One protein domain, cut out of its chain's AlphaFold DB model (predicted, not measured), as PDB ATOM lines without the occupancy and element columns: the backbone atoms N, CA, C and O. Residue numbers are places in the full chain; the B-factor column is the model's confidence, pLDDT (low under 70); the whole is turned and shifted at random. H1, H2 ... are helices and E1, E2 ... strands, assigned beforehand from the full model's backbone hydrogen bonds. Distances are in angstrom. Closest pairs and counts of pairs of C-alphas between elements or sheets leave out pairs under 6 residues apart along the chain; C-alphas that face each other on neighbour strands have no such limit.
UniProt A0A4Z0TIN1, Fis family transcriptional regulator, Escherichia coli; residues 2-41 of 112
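AT A GLANCE: This is residues 2 to 41 of the 112 residues of the protein "Fis family transcriptional regulator" of Escherichia coli (UniProt A0A4Z0TIN1). This is a small two-stranded hairpin, E1 and E2, with one short helix, H1, over it, whose residues 6 to 10 come nearest to the two strands. The strands are joined by a wide loop, residues 25 to 36, that swings away from the hairpin and folds back to it. The printed part has 40 residues with one named helix and two named strands, in the order H1, E1, E2; the sheet E1 - E2 is antiparallel. The class is mixed, helices and strands, though under half of the residues are in named elements. The whole is compact, with a radius of gyration of the C-alphas of 9.2 A, and rounded, spanning 23 by 22 by 19 A.

HOW THE PARTS SIT: Begin with H1, residues 5 to 14, where every O i to N i+4 pair is within hydrogen-bond range. Go on to E1, residues 21 to 24: its closest C-alphas to H1 are those of Ile 22 and Arg 7, 7.2 A apart. Then find E2, residues 37 to 40, where the closest C-alphas to H1 are those of Leu 37 and His 6, at 7.5 A. E1 and E2 form an antiparallel hairpin, with 138 degrees between their directions. Look there for N 23 and O 38 at 2.8 A, and N 40 and O 21 at 2.8 A, both within hydrogen-bond range.

IN THESE COORDINATES: Find C-alpha 5 at (40.236, -35.647, 3.113); from there H1 runs 14.4 A to C-alpha 14. E1 runs 10.0 A from C-alpha 21 at (39.847, -23.067, 5.552) to C-alpha 24. E2 runs 9.5 A from C-alpha 37 to C-alpha 40 at (42.712, -20.421, 9.260).

THE WHOLE: The two C-alphas farthest apart are those of Asn 15 and Gly 27, at 24.1 A. The link from H1 to E1 is short and that from E1 to E2 is long, with 12 residues. The printed part has no cut, and no printed residue is under 70 in pLDDT.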
ATOM      1  N   ARG A   2      32.876 -31.782  -4.291       72.75
ATOM      2  CA  ARG A   2      34.274 -32.197  -4.056       72.75
ATOM      3  C   ARG A   2      34.549 -32.156  -2.554       72.75
ATOM      4  O   ARG A   2      34.503 -31.080  -1.969       72.75
ATOM      5  N   LEU A   3      34.802 -33.311  -1.946       78.75
ATOM      6  CA  LEU A   3      35.165 -33.426  -0.532       78.75
ATOM      7  C   LEU A   3      36.687 -33.531  -0.400       78.75
ATOM      8  O   LEU A   3      37.337 -34.205  -1.198       78.75
ATOM      9  N   TYR A   4      37.254 -32.846   0.590       85.56
ATOM     10  CA  TYR A   4      38.681 -32.912   0.897       85.56
ATOM     11  C   TYR A   4      38.914 -33.795   2.121       85.56
ATOM     12  O   TYR A   4      38.223 -33.642   3.127       85.56
ATOM     13  N   VAL A   5      39.920 -34.670   2.053       91.38
ATOM     14  CA  VAL A   5      40.236 -35.647   3.113       91.38
ATOM     15  C   VAL A   5      40.456 -34.970   4.469       91.38
ATOM     16  O   VAL A   5      39.873 -35.397   5.457       91.38
ATOM     17  N   HIS A   6      41.195 -33.857   4.517       88.50
ATOM     18  CA  HIS A   6      41.415 -33.103   5.757       88.50
ATOM     19  C   HIS A   6      40.123 -32.539   6.380       88.50
ATOM     20  O   HIS A   6      40.034 -32.439   7.599       88.50
ATOM     21  N   ARG A   7      39.098 -32.194   5.578       90.56
ATOM     22  CA  ARG A   7      37.798 -31.735   6.110       90.56
ATOM     23  C   ARG A   7      36.996 -32.894   6.696       90.56
ATOM     24  O   ARG A   7      36.320 -32.702   7.697       90.56
ATOM     25  N   ILE A   8      37.097 -34.085   6.099       91.50
ATOM     26  CA  ILE A   8      36.482 -35.304   6.643       91.50
ATOM     27  C   ILE A   8      37.168 -35.688   7.957       91.50
ATOM     28  O   ILE A   8      36.479 -35.931   8.940       91.50
ATOM     29  N   ALA A   9      38.504 -35.679   7.998       91.56
ATOM     30  CA  ALA A   9      39.261 -35.948   9.219       91.56
ATOM     31  C   ALA A   9      38.829 -35.010  10.360       91.56
ATOM     32  O   ALA A   9      38.534 -35.477  11.456       91.56
ATOM     33  N   TRP A  10      38.715 -33.705  10.079       92.62
ATOM     34  CA  TRP A  10      38.230 -32.716  11.044       92.62
ATOM     35  C   TRP A  10      36.829 -33.045  11.570       92.62
ATOM     36  O   TRP A  10      36.631 -33.096  12.782       92.62
ATOM     37  N   LEU A  11      35.882 -33.325  10.667       92.69
ATOM     38  CA  LEU A  11      34.513 -33.691  11.031       92.69
ATOM     39  C   LEU A  11      34.475 -34.941  11.918       92.69
ATOM     40  O   LEU A  11      33.746 -34.963  12.899       92.69
ATOM     41  N   MET A  12      35.267 -35.968  11.607       92.44
ATOM     42  CA  MET A  12      35.286 -37.213  12.384       92.44
ATOM     43  C   MET A  12      35.784 -37.022  13.820       92.44
ATOM     44  O   MET A  12      35.355 -37.757  14.704       92.44
ATOM     45  N   VAL A  13      36.696 -36.074  14.053       93.31
ATOM     46  CA  VAL A  13      37.310 -35.870  15.375       93.31
ATOM     47  C   VAL A  13      36.571 -34.835  16.211       93.31
ATOM     48  O   VAL A  13      36.388 -35.046  17.406       93.31
ATOM     49  N   TYR A  14      36.122 -33.739  15.601       92.06
ATOM     50  CA  TYR A  14      35.453 -32.652  16.320       92.06
ATOM     51  C   TYR A  14      33.929 -32.698  16.222       92.06
ATOM     52  O   TYR A  14      33.259 -31.924  16.899       92.06
ATOM     53  N   ASN A  15      33.377 -33.597  15.398       91.88
ATOM     54  CA  ASN A  15      31.945 -33.700  15.108       91.88
ATOM     55  C   ASN A  15      31.322 -32.366  14.657       91.88
ATOM     56  O   ASN A  15      30.156 -32.086  14.919       91.88
ATOM     57  N   ASP A  16      32.124 -31.542  13.981       89.69
ATOM     58  CA  ASP A  16      31.739 -30.225  13.492       89.69
ATOM     59  C   ASP A  16      32.407 -29.930  12.144       89.69
ATOM     60  O   ASP A  16      33.458 -30.487  11.802       89.69
ATOM     61  N   TRP A  17      31.798 -29.046  11.359       87.81
ATOM     62  CA  TRP A  17      32.377 -28.571  10.111       87.81
ATOM     63  C   TRP A  17      33.269 -27.354  10.370       87.81
ATOM     64  O   TRP A  17      32.834 -26.394  10.998       87.81
ATOM     65  N   PRO A  18      34.505 -27.323   9.835       87.12
ATOM     66  CA  PRO A  18      35.369 -26.163   9.994       87.12
ATOM     67  C   PRO A  18      34.712 -24.940   9.340       87.12
ATOM     68  O   PRO A  18      34.406 -24.960   8.139       87.12
ATOM     69  N   ALA A  19      34.528 -23.886  10.140       85.81
ATOM     70  CA  ALA A  19      33.921 -22.621   9.723       85.81
ATOM     71  C   ALA A  19      34.695 -21.941   8.579       85.81
ATOM     72  O   ALA A  19      34.111 -21.256   7.744       85.81
ATOM     73  N   ASP A  20      36.004 -22.184   8.522       90.44
ATOM     74  CA  ASP A  20      36.947 -21.546   7.609       90.44
ATOM     75  C   ASP A  20      37.768 -22.594   6.813       90.44
ATOM     76  O   ASP A  20      37.346 -23.742   6.592       90.44
ATOM     77  N   VAL A  21      38.933 -22.194   6.297       90.31
ATOM     78  CA  VAL A  21      39.847 -23.067   5.552       90.31
ATOM     79  C   VAL A  21      40.693 -23.883   6.529       90.31
ATOM     80  O   VAL A  21      41.122 -23.372   7.555       90.31
ATOM     81  N   ILE A  22      40.964 -25.147   6.202       90.88
ATOM     82  CA  ILE A  22      41.952 -25.949   6.930       90.88
ATOM     83  C   ILE A  22      43.308 -25.801   6.236       90.88
ATOM     84  O   ILE A  22      43.424 -26.072   5.040       90.88
ATOM     85  N   ASP A  23      44.312 -25.384   7.001       89.38
ATOM     86  CA  ASP A  23      45.718 -25.313   6.609       89.38
ATOM     87  C   ASP A  23      46.510 -26.463   7.236       89.38
ATOM     88  O   ASP A  23      46.213 -26.918   8.345       89.38
ATOM     89  N   HIS A  24      47.528 -26.912   6.507       90.56
ATOM     90  CA  HIS A  24      48.470 -27.935   6.943       90.56
ATOM     91  C   HIS A  24      49.668 -27.229   7.564       90.56
ATOM     92  O   HIS A  24      50.387 -26.517   6.865       90.56
ATOM     93  N   ILE A  25      49.901 -27.429   8.861       88.50
ATOM     94  CA  ILE A  25      50.941 -26.721   9.624       88.50
ATOM     95  C   ILE A  25      52.323 -26.927   8.985       88.50
ATOM     96  O   ILE A  25      53.094 -25.977   8.860       88.50
ATOM     97  N   ASN A  26      52.615 -28.144   8.520       86.94
ATOM     98  CA  ASN A  26      53.858 -28.480   7.818       86.94
ATOM     99  C   ASN A  26      53.849 -28.194   6.300       86.94
ATOM    100  O   ASN A  26      54.842 -28.457   5.625       86.94
ATOM    101  N   GLY A  27      52.742 -27.700   5.736       84.44
ATOM    102  CA  GLY A  27      52.581 -27.461   4.297       84.44
ATOM    103  C   GLY A  27      52.416 -28.720   3.428       84.44
ATOM    104  O   GLY A  27      52.255 -28.598   2.205       84.44
ATOM    105  N   ASP A  28      52.419 -29.917   4.020       87.81
ATOM    106  CA  ASP A  28      52.194 -31.184   3.329       87.81
ATOM    107  C   ASP A  28      50.705 -31.544   3.321       87.81
ATOM    108  O   ASP A  28      50.118 -31.945   4.322       87.81
ATOM    109  N   ARG A  29      50.097 -31.458   2.135       88.38
ATOM    110  CA  ARG A  29      48.671 -31.746   1.923       88.38
ATOM    111  C   ARG A  29      48.306 -33.222   2.078       88.38
ATOM    112  O   ARG A  29      47.114 -33.537   2.117       88.38
ATOM    113  N   SER A  30      49.290 -34.118   2.076       91.88
ATOM    114  CA  SER A  30      49.077 -35.553   2.268       91.88
ATOM    115  C   SER A  30      49.005 -35.938   3.751       91.88
ATOM    116  O   SER A  30      48.357 -36.929   4.094       91.88
ATOM    117  N   ASP A  31      49.564 -35.111   4.640       92.62
ATOM    118  CA  ASP A  31      49.570 -35.331   6.083       92.62
ATOM    119  C   ASP A  31      48.292 -34.791   6.740       92.62
ATOM    120  O   ASP A  31      48.215 -33.652   7.198       92.62
ATOM    121  N   ASN A  32      47.263 -35.634   6.792       93.19
ATOM    122  CA  ASN A  32      45.942 -35.280   7.320       93.19
ATOM    123  C   ASN A  32      45.768 -35.588   8.821       93.19
ATOM    124  O   ASN A  32      44.634 -35.671   9.295       93.19
ATOM    125  N   ARG A  33      46.858 -35.788   9.577       94.25
ATOM    126  CA  ARG A  33      46.781 -35.964  11.037       94.25
ATOM    127  C   ARG A  33      46.178 -34.708  11.664       94.25
ATOM    128  O   ARG A  33      46.636 -33.617  11.355       94.25
ATOM    129  N   ILE A  34      45.219 -34.841  12.587       92.94
ATOM    130  CA  ILE A  34      44.560 -33.679  13.221       92.94
ATOM    131  C   ILE A  34      45.560 -32.712  13.858       92.94
ATOM    132  O   ILE A  34      45.403 -31.506  13.719       92.94
ATOM    133  N   ALA A  35      46.627 -33.227  14.474       93.25
ATOM    134  CA  ALA A  35      47.695 -32.409  15.049       93.25
ATOM    135  C   ALA A  35      48.472 -31.562  14.015       93.25
ATOM    136  O   ALA A  35      49.164 -30.629  14.400       93.25
ATOM    137  N   ASN A  36      48.375 -31.886  12.721       91.44
ATOM    138  CA  ASN A  36      48.968 -31.136  11.611       91.44
ATOM    139  C   ASN A  36      47.954 -30.210  10.908       91.44
ATOM    140  O   ASN A  36      48.310 -29.518   9.954       91.44
ATOM    141  N   LEU A  37      46.692 -30.187  11.341       91.31
ATOM    142  CA  LEU A  37      45.638 -29.371  10.741       91.31
ATOM    143  C   LEU A  37      45.280 -28.205  11.660       91.31
ATOM    144  O   LEU A  37      45.167 -28.363  12.872       91.31
ATOM    145  N   ARG A  38      45.024 -27.038  11.072       91.50
ATOM    146  CA  ARG A  38      44.488 -25.875  11.793       91.50
ATOM    147  C   ARG A  38      43.466 -25.128  10.954       91.50
ATOM    148  O   ARG A  38      43.596 -25.058   9.734       91.50
ATOM    149  N   VAL A  39      42.471 -24.538  11.606       91.44
ATOM    150  CA  VAL A  39      41.525 -23.637  10.940       91.44
ATOM    151  C   VAL A  39      42.166 -22.263  10.809       91.44
ATOM    152  O   VAL A  39      42.692 -21.714  11.775       91.44
ATOM    153  N   VAL A  40      42.143 -21.721   9.597       90.56
ATOM    154  CA  VAL A  40      42.712 -20.421   9.260       90.56
ATOM    155  C   VAL A  40      41.778 -19.654   8.336       90.56
ATOM    156  O   VAL A  40      41.103 -20.217   7.473       90.56
ATOM    157  N   THR A  41      41.818 -18.333   8.439       89.00
ATOM    158  CA  THR A  41      41.183 -17.459   7.453       89.00
ATOM    159  C   THR A  41      41.858 -17.602   6.086       89.00
ATOM    160  O   THR A  41      43.041 -17.941   5.969       89.00
TER     161      THR A  41